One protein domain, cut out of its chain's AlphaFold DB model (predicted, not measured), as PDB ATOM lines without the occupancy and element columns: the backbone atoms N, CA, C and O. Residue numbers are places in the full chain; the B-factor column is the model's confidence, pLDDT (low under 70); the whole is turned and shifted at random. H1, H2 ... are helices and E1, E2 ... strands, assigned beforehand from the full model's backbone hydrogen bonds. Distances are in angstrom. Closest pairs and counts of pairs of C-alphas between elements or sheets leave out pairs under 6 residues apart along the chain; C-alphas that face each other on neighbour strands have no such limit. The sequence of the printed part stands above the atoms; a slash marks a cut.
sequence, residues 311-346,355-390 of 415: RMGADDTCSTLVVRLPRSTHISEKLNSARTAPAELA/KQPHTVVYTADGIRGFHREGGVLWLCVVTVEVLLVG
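Overview. This is residues 311 to 346 and 355 to 390 of the 415 residues of an uncharacterized protein of Mycolicibacterium sp. CBMA 360 (UniProt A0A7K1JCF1). A twisted sheet of three antiparallel strands, in the order E2, E1, E3, makes the body, and one long helix, H1, runs out from it as an arm whose residues 371 to 390 stand free. The printed part has 72 residues, with E1, E2, E3 and H1 along the chain, class mixed. It is loose, radius of gyration of the C-alphas 15.8 A, spanning 51 by 35 by 16 A.

Arrangement. Look first at inner strand E1, residues 317 to 325, in a hairpin with E2, residues 328 to 336; N 321 and O 332, 2.8 A apart, are within hydrogen-bond range. E3, residues 358 to 363, is E1's other antiparallel neighbour, with N 318 and O 362 at 2.7 A. H1, residues 364 to 390, is on one face, giving two layers, sheet and helix, but stands up from the sheet at 67 degrees. The closest C-alphas of E1 and H1, Thr 317 and Ala 364, are 6.0 A apart. In H1 every O i to N i+4 pair is within hydrogen-bond range.

Along the chain. Find C-alpha 317 at (158.369, 205.768, 272.587); E1 runs 25.4 A from there, E2 25.6 A, E3 16.2 A. H1 runs 37.0 A to C-alpha 390 at (157.267, 223.077, 234.447).

Size, cuts and confidence. The farthest C-alphas, Thr 340 and Gly 390, are 50.7 A apart. Residues 347 to 354 are not printed; C-alphas 346 and 355 are 13.1 A apart. pLDDT is under 70 at residues 324 to 330, 355 to 357 and 370 to 390.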
ATOM      1  N   ARG A 311     163.378 215.695 271.759       79.25
ATOM      2  CA  ARG A 311     164.078 214.739 270.904       79.25
ATOM      3  C   ARG A 311     164.028 213.358 271.561       79.25
ATOM      4  O   ARG A 311     164.569 213.193 272.647       79.25
ATOM      5  N   MET A 312     163.417 212.394 270.887       84.62
ATOM      6  CA  MET A 312     163.372 210.995 271.296       84.62
ATOM      7  C   MET A 312     164.772 210.382 271.224       84.62
ATOM      8  O   MET A 312     165.471 210.513 270.212       84.62
ATOM      9  N   GLY A 313     165.169 209.699 272.294       87.56
ATOM     10  CA  GLY A 313     166.250 208.724 272.285       87.56
ATOM     11  C   GLY A 313     165.884 207.481 271.467       87.56
ATOM     12  O   GLY A 313     164.743 207.302 271.046       87.56
ATOM     13  N   ALA A 314     166.866 206.608 271.230       88.69
ATOM     14  CA  ALA A 314     166.677 205.409 270.407       88.69
ATOM     15  C   ALA A 314     165.629 204.435 270.982       88.69
ATOM     16  O   ALA A 314     164.890 203.817 270.219       88.69
ATOM     17  N   ASP A 315     165.542 204.361 272.311       92.00
ATOM     18  CA  ASP A 315     164.649 203.448 273.035       92.00
ATOM     19  C   ASP A 315     163.381 204.140 273.567       92.00
ATOM     20  O   ASP A 315     162.571 203.515 274.256       92.00
ATOM     21  N   ASP A 316     163.205 205.432 273.275       90.19
ATOM     22  CA  ASP A 316     162.013 206.164 273.685       90.19
ATOM     23  C   ASP A 316     160.823 205.804 272.783       90.19
ATOM     24  O   ASP A 316     160.960 205.497 271.591       90.19
ATOM     25  N   THR A 317     159.620 205.893 273.346       91.12
ATOM     26  CA  THR A 317     158.369 205.768 272.587       91.12
ATOM     27  C   THR A 317     157.504 207.007 272.776       91.12
ATOM     28  O   THR A 317     157.695 207.779 273.705       91.12
ATOM     29  N   CYS A 318     156.568 207.235 271.868       89.62
ATOM     30  CA  CYS A 318     155.663 208.370 271.867       89.62
ATOM     31  C   CYS A 318     154.235 207.846 271.863       89.62
ATOM     32  O   CYS A 318     153.792 207.275 270.864       89.62
ATOM     33  N   SER A 319     153.515 208.013 272.968       89.44
ATOM     34  CA  SER A 319     152.073 207.786 272.976       89.44
ATOM     35  C   SER A 319     151.413 208.980 272.308       89.44
ATOM     36  O   SER A 319     151.637 210.111 272.734       89.44
ATOM     37  N   THR A 320     150.594 208.761 271.286       83.06
ATOM     38  CA  THR A 320     149.773 209.823 270.707       83.06
ATOM     39  C   THR A 320     148.299 209.468 270.792       83.06
ATOM     40  O   THR A 320     147.893 208.324 270.583       83.06
ATOM     41  N   LEU A 321     147.494 210.464 271.137       83.94
ATOM     42  CA  LEU A 321     146.044 210.405 271.179       83.94
ATOM     43  C   LEU A 321     145.518 211.366 270.119       83.94
ATOM     44  O   LEU A 321     145.645 212.586 270.253       83.94
ATOM     45  N   VAL A 322     144.906 210.812 269.075       78.69
ATOM     46  CA  VAL A 322     144.246 211.600 268.035       78.69
ATOM     47  C   VAL A 322     142.745 211.571 268.279       78.69
ATOM     48  O   VAL A 322     142.093 210.537 268.134       78.69
ATOM     49  N   VAL A 323     142.189 212.731 268.617       73.69
ATOM     50  CA  VAL A 323     140.748 212.937 268.757       73.69
ATOM     51  C   VAL A 323     140.268 213.760 267.572       73.69
ATOM     52  O   VAL A 323     140.583 214.946 267.435       73.69
ATOM     53  N   ARG A 324     139.486 213.128 266.693       69.69
ATOM     54  CA  ARG A 324     138.781 213.835 265.623       69.69
ATOM     55  C   ARG A 324     137.477 214.393 266.170       69.69
ATOM     56  O   ARG A 324     136.563 213.657 266.521       69.69
ATOM     57  N   LEU A 325     137.397 215.711 266.224       66.94
ATOM     58  CA  LEU A 325     136.179 216.452 266.504       66.94
ATOM     59  C   LEU A 325     135.517 216.862 265.183       66.94
ATOM     60  O   LEU A 325     136.199 216.995 264.166       66.94
ATOM     61  N   PRO A 326     134.202 217.145 265.174       60.53
ATOM     62  CA  PRO A 326     133.490 217.542 263.955       60.53
ATOM     63  C   PRO A 326     134.064 218.774 263.227       60.53
ATOM     64  O   PRO A 326     133.663 219.043 262.098       60.53
ATOM     65  N   ARG A 327     134.926 219.566 263.886       51.94
ATOM     66  CA  ARG A 327     135.527 220.812 263.369       51.94
ATOM     67  C   ARG A 327     136.984 221.029 263.807       51.94
ATOM     68  O   ARG A 327     137.455 222.162 263.833       51.94
ATOM     69  N   SER A 328     137.650 219.996 264.309       52.88
ATOM     70  CA  SER A 328     139.070 220.078 264.657       52.88
ATOM     71  C   SER A 328     139.650 218.683 264.816       52.88
ATOM     72  O   SER A 328     138.949 217.732 265.140       52.88
ATOM     73  N   THR A 329     140.952 218.542 264.606       61.34
ATOM     74  CA  THR A 329     141.680 217.350 265.045       61.34
ATOM     75  C   THR A 329     142.577 217.782 266.187       61.34
ATOM     76  O   THR A 329     143.382 218.695 266.019       61.34
ATOM     77  N   HIS A 330     142.401 217.175 267.353       64.38
ATOM     78  CA  HIS A 330     143.298 217.363 268.482       64.38
ATOM     79  C   HIS A 330     144.258 216.187 268.524       64.38
ATOM     80  O   HIS A 330     143.833 215.034 268.484       64.38
ATOM     81  N   ILE A 331     145.548 216.497 268.577       72.19
ATOM     82  CA  ILE A 331     146.615 215.519 268.732       72.19
ATOM     83  C   ILE A 331     147.292 215.863 270.051       72.19
ATOM     84  O   ILE A 331     147.745 216.990 270.232       72.19
ATOM     85  N   SER A 332     147.286 214.919 270.982       77.25
ATOM     86  CA  SER A 332     148.107 214.977 272.186       77.25
ATOM     87  C   SER A 332     149.209 213.945 272.033       77.25
ATOM     88  O   SER A 332     148.945 212.824 271.604       77.25
ATOM     89  N   GLU A 333     150.435 214.335 272.343       82.81
ATOM     90  CA  GLU A 333     151.601 213.465 272.308       82.81
ATOM     91  C   GLU A 333     152.209 213.433 273.705       82.81
ATOM     92  O   GLU A 333     152.169 214.432 274.421       82.81
ATOM     93  N   LYS A 334     152.762 212.293 274.104       86.81
ATOM     94  CA  LYS A 334     153.518 212.162 275.345       86.81
ATOM     95  C   LYS A 334     154.721 211.272 275.112       86.81
ATOM     96  O   LYS A 334     154.587 210.121 274.685       86.81
ATOM     97  N   LEU A 335     155.896 211.820 275.408       88.44
ATOM     98  CA  LEU A 335     157.142 211.072 275.389       88.44
ATOM     99  C   LEU A 335     157.166 210.083 276.558       88.44
ATOM    100  O   LEU A 335     157.015 210.466 277.718       88.44
ATOM    101  N   ASN A 336     157.408 208.821 276.242       90.50
ATOM    102  CA  ASN A 336     157.686 207.760 277.193       90.50
ATOM    103  C   ASN A 336     159.189 207.491 277.148       90.50
ATOM    104  O   ASN A 336     159.718 207.066 276.114       90.50
ATOM    105  N   SER A 337     159.873 207.749 278.257       91.50
ATOM    106  CA  SER A 337     161.298 207.456 278.378       91.50
ATOM    107  C   SER A 337     161.568 205.960 278.218       91.50
ATOM    108  O   SER A 337     160.716 205.115 278.509       91.50
ATOM    109  N   ALA A 338     162.784 205.618 277.802       90.69
ATOM    110  CA  ALA A 338     163.238 204.237 277.735       90.69
ATOM    111  C   ALA A 338     162.846 203.446 279.000       90.69
ATOM    112  O   ALA A 338     163.186 203.823 280.124       90.69
ATOM    113  N   ARG A 339     162.159 202.313 278.797       88.00
ATOM    114  CA  ARG A 339     161.696 201.368 279.838       88.00
ATOM    115  C   ARG A 339     160.527 201.834 280.713       88.00
ATOM    116  O   ARG A 339     160.170 201.101 281.636       88.00
ATOM    117  N   THR A 340     159.893 202.976 280.446       89.88
ATOM    118  CA  THR A 340     158.599 203.288 281.071       89.88
ATOM    119  C   THR A 340     157.461 202.675 280.266       89.88
ATOM    120  O   THR A 340     157.509 202.636 279.034       89.88
ATOM    121  N   ALA A 341     156.420 202.200 280.954       90.06
ATOM    122  CA  ALA A 341     155.198 201.780 280.279       90.06
ATOM    123  C   ALA A 341     154.623 202.961 279.467       90.06
ATOM    124  O   ALA A 341     154.737 204.104 279.924       90.06
ATOM    125  N   PRO A 342     154.033 202.719 278.281       89.31
ATOM    126  CA  PRO A 342     153.425 203.784 277.496       89.31
ATOM    127  C   PRO A 342     152.374 204.531 278.314       89.31
ATOM    128  O   PRO A 342     151.518 203.904 278.938       89.31
ATOM    129  N   ALA A 343     152.433 205.862 278.306       85.31
ATOM    130  CA  ALA A 343     151.454 206.689 278.988       85.31
ATOM    131  C   ALA A 343     150.063 206.407 278.412       85.31
ATOM    132  O   ALA A 343     149.849 206.513 277.198       85.31
ATOM    133  N   GLU A 344     149.131 206.052 279.291       86.25
ATOM    134  CA  GLU A 344     147.729 205.901 278.942       86.25
ATOM    135  C   GLU A 344     147.120 207.304 278.845       86.25
ATOM    136  O   GLU A 344     146.871 207.981 279.841       86.25
ATOM    137  N   LEU A 345     146.979 207.791 277.611       80.81
ATOM    138  CA  LEU A 345     146.403 209.103 277.342       80.81
ATOM    139  C   LEU A 345     144.881 209.007 277.445       80.81
ATOM    140  O   LEU A 345     144.199 208.658 276.480       80.81
ATOM    141  N   ALA A 346     144.353 209.319 278.625       77.25
ATOM    142  CA  ALA A 346     142.925 209.482 278.825       77.25
ATOM    143  C   ALA A 346     142.492 210.907 278.425       77.25
ATOM    144  O   ALA A 346     143.171 211.886 278.749       77.25
ATOM    145  N   LYS A 355     133.699 206.127 271.385       59.41
ATOM    146  CA  LYS A 355     133.973 205.209 270.273       59.41
ATOM    147  C   LYS A 355     135.111 205.617 269.327       59.41
ATOM    148  O   LYS A 355     135.332 204.893 268.360       59.41
ATOM    149  N   GLN A 356     135.799 206.746 269.527       59.94
ATOM    150  CA  GLN A 356     136.750 207.265 268.520       59.94
ATOM    151  C   GLN A 356     138.156 207.734 268.962       59.94
ATOM    152  O   GLN A 356     138.861 208.260 268.095       59.94
ATOM    153  N   PRO A 357     138.641 207.590 270.212       68.81
ATOM    154  CA  PRO A 357     140.037 207.919 270.478       68.81
ATOM    155  C   PRO A 357     140.945 206.865 269.829       68.81
ATOM    156  O   PRO A 357     140.923 205.693 270.198       68.81
ATOM    157  N   HIS A 358     141.745 207.284 268.849       73.75
ATOM    158  CA  HIS A 358     142.827 206.456 268.329       73.75
ATOM    159  C   HIS A 358     144.086 206.765 269.133       73.75
ATOM    160  O   HIS A 358     144.715 207.805 268.935       73.75
ATOM    161  N   THR A 359     144.424 205.868 270.055       79.88
ATOM    162  CA  THR A 359     145.716 205.848 270.737       79.88
ATOM    163  C   THR A 359     146.684 204.967 269.966       79.88
ATOM    164  O   THR A 359     146.396 203.806 269.677       79.88
ATOM    165  N   VAL A 360     147.839 205.518 269.609       85.69
ATOM    166  CA  VAL A 360     148.913 204.773 268.949       85.69
ATOM    167  C   VAL A 360     150.219 205.089 269.659       85.69
ATOM    168  O   VAL A 360     150.493 206.238 269.987       85.69
ATOM    169  N   VAL A 361     151.025 204.060 269.913       87.75
ATOM    170  CA  VAL A 361     152.362 204.217 270.490       87.75
ATOM    171  C   VAL A 361     153.374 204.047 269.369       87.75
ATOM    172  O   VAL A 361     153.465 202.983 268.759       87.75
ATOM    173  N   TYR A 362     154.125 205.102 269.088       85.81
ATOM    174  CA  TYR A 362     155.160 205.108 268.064       85.81
ATOM    175  C   TYR A 362     156.535 204.954 268.706       85.81
ATOM    176  O   TYR A 362     156.836 205.586 269.712       85.81
ATOM    177  N   THR A 363     157.411 204.150 268.116       87.88
ATOM    178  CA  THR A 363     158.849 204.225 268.421       87.88
ATOM    179  C   THR A 363     159.450 205.486 267.795       87.88
ATOM    180  O   THR A 363     158.815 206.127 266.954       87.88
ATOM    181  N   ALA A 364     160.691 205.833 268.137       78.94
ATOM    182  CA  ALA A 364     161.398 206.938 267.483       78.94
ATOM    183  C   ALA A 364     161.491 206.767 265.950       78.94
ATOM    184  O   ALA A 364     161.458 207.746 265.202       78.94
ATOM    185  N   ASP A 365     161.578 205.531 265.453       79.06
ATOM    186  CA  ASP A 365     161.500 205.252 264.016       79.06
ATOM    187  C   ASP A 365     160.063 205.287 263.485       79.06
ATOM    188  O   ASP A 365     159.844 205.748 262.367       79.06
ATOM    189  N   GLY A 366     159.076 204.896 264.294       79.38
ATOM    190  CA  GLY A 366     157.655 205.020 263.971       79.38
ATOM    191  C   GLY A 366     157.202 206.474 263.805       79.38
ATOM    192  O   GLY A 366     156.546 206.787 262.815       79.38
ATOM    193  N   ILE A 367     157.599 207.383 264.707       71.75
ATOM    194  CA  ILE A 367     157.250 208.812 264.615       71.75
ATOM    195  C   ILE A 367     157.962 209.462 263.425       71.75
ATOM    196  O   ILE A 367     157.375 210.247 262.680       71.75
ATOM    197  N   ARG A 368     159.222 209.070 263.189       73.06
ATOM    198  CA  ARG A 368     159.978 209.486 262.010       73.06
ATOM    199  C   ARG A 368     159.278 208.998 260.748       73.06
ATOM    200  O   ARG A 368     159.182 209.767 259.805       73.06
ATOM    201  N   GLY A 369     158.774 207.765 260.734       71.69
ATOM    202  CA  GLY A 369     157.951 207.206 259.663       71.69
ATOM    203  C   GLY A 369     156.671 208.007 259.443       71.69
ATOM    204  O   GLY A 369     156.441 208.459 258.332       71.69
ATOM    205  N   PHE A 370     155.907 208.288 260.497       68.69
ATOM    206  CA  PHE A 370     154.670 209.072 260.441       68.69
ATOM    207  C   PHE A 370     154.886 210.483 259.868       68.69
ATOM    208  O   PHE A 370     154.220 210.888 258.910       68.69
ATOM    209  N   HIS A 371     155.867 211.224 260.393       64.25
ATOM    210  CA  HIS A 371     156.204 212.550 259.877       64.25
ATOM    211  C   HIS A 371     156.845 212.501 258.495       64.25
ATOM    212  O   HIS A 371     156.629 213.405 257.690       64.25
ATOM    213  N   ARG A 372     157.622 211.457 258.193       68.62
ATOM    214  CA  ARG A 372     158.184 211.251 256.861       68.62
ATOM    215  C   ARG A 372     157.081 210.931 255.872       68.62
ATOM    216  O   ARG A 372     157.093 211.517 254.815       68.62
ATOM    217  N   GLU A 373     156.107 210.094 256.177       67.81
ATOM    218  CA  GLU A 373     155.014 209.778 255.258       67.81
ATOM    219  C   GLU A 373     154.125 210.998 255.012       67.81
ATOM    220  O   GLU A 373     153.903 211.356 253.857       67.81
ATOM    221  N   GLY A 374     153.710 211.713 256.062       60.91
ATOM    222  CA  GLY A 374     152.937 212.949 255.910       60.91
ATOM    223  C   GLY A 374     153.733 214.072 255.236       60.91
ATOM    224  O   GLY A 374     153.256 214.717 254.303       60.91
ATOM    225  N   GLY A 375     154.972 214.293 255.674       60.88
ATOM    226  CA  GLY A 375     155.858 215.337 255.163       60.88
ATOM    227  C   GLY A 375     156.368 215.062 253.750       60.88
ATOM    228  O   GLY A 375     156.361 215.968 252.922       60.88
ATOM    229  N   VAL A 376     156.761 213.823 253.438       64.56
ATOM    230  CA  VAL A 376     157.140 213.395 252.080       64.56
ATOM    231  C   VAL A 376     155.931 213.444 251.171       64.56
ATOM    232  O   VAL A 376     156.089 213.915 250.057       64.56
ATOM    233  N   LEU A 377     154.732 213.050 251.611       67.12
ATOM    234  CA  LEU A 377     153.532 213.199 250.788       67.12
ATOM    235  C   LEU A 377     153.324 214.665 250.389       67.12
ATOM    236  O   LEU A 377     153.188 214.951 249.203       67.12
ATOM    237  N   TRP A 378     153.379 215.602 251.339       60.69
ATOM    238  CA  TRP A 378     153.244 217.032 251.039       60.69
ATOM    239  C   TRP A 378     154.387 217.574 250.179       60.69
ATOM    240  O   TRP A 378     154.144 218.324 249.234       60.69
ATOM    241  N   LEU A 379     155.626 217.159 250.442       59.53
ATOM    242  CA  LEU A 379     156.783 217.523 249.627       59.53
ATOM    243  C   LEU A 379     156.648 216.981 248.196       59.53
ATOM    244  O   LEU A 379     156.941 217.694 247.237       59.53
ATOM    245  N   CYS A 380     156.182 215.742 248.043       61.38
ATOM    246  CA  CYS A 380     155.901 215.101 246.766       61.38
ATOM    247  C   CYS A 380     154.773 215.823 246.038       61.38
ATOM    248  O   CYS A 380     154.932 216.087 244.856       61.38
ATOM    249  N   VAL A 381     153.690 216.203 246.720       63.75
ATOM    250  CA  VAL A 381     152.598 216.998 246.136       63.75
ATOM    251  C   VAL A 381     153.138 218.323 245.603       63.75
ATOM    252  O   VAL A 381     152.968 218.603 244.420       63.75
ATOM    253  N   VAL A 382     153.879 219.086 246.413       62.44
ATOM    254  CA  VAL A 382     154.473 220.366 245.987       62.44
ATOM    255  C   VAL A 382     155.454 220.170 244.827       62.44
ATOM    256  O   VAL A 382     155.437 220.918 243.853       62.44
ATOM    257  N   THR A 383     156.302 219.143 244.889       62.84
ATOM    258  CA  THR A 383     157.284 218.850 243.833       62.84
ATOM    259  C   THR A 383     156.597 218.437 242.534       62.84
ATOM    260  O   THR A 383     156.968 218.915 241.465       62.84
ATOM    261  N   VAL A 384     155.578 217.578 242.609       64.06
ATOM    262  CA  VAL A 384     154.768 217.160 241.462       64.06
ATOM    263  C   VAL A 384     154.027 218.358 240.882       64.06
ATOM    264  O   VAL A 384     154.060 218.524 239.670       64.06
ATOM    265  N   GLU A 385     153.444 219.238 241.696       62.34
ATOM    266  CA  GLU A 385     152.827 220.479 241.212       62.34
ATOM    267  C   GLU A 385     153.835 221.352 240.456       62.34
ATOM    268  O   GLU A 385     153.572 221.748 239.320       62.34
ATOM    269  N   VAL A 386     155.024 221.588 241.018       65.44
ATOM    270  CA  VAL A 386     156.085 222.369 240.359       65.44
ATOM    271  C   VAL A 386     156.537 221.711 239.049       65.44
ATOM    272  O   VAL A 386     156.701 222.398 238.036       65.44
ATOM    273  N   LEU A 387     156.713 220.387 239.026       59.25
ATOM    274  CA  LEU A 387     157.117 219.641 237.830       59.25
ATOM    275  C   LEU A 387     156.018 219.608 236.766       59.25
ATOM    276  O   LEU A 387     156.325 219.782 235.589       59.25
ATOM    277  N   LEU A 388     154.754 219.431 237.152       60.06
ATOM    278  CA  LEU A 388     153.609 219.482 236.245       60.06
ATOM    279  C   LEU A 388     153.495 220.869 235.618       60.06
ATOM    280  O   LEU A 388     153.380 220.968 234.397       60.06
ATOM    281  N   VAL A 389     153.635 221.933 236.414       62.25
ATOM    282  CA  VAL A 389     153.698 223.312 235.912       62.25
ATOM    283  C   VAL A 389     154.880 223.478 234.948       62.25
ATOM    284  O   VAL A 389     154.706 224.001 233.849       62.25
ATOM    285  N   GLY A 390     156.069 222.974 235.288       62.69
ATOM    286  CA  GLY A 390     157.267 223.077 234.447       62.69
ATOM    287  C   GLY A 390     157.185 222.309 233.119       62.69
ATOM    288  O   GLY A 390     157.499 222.857 232.056       62.69
TER     289      GLY A 390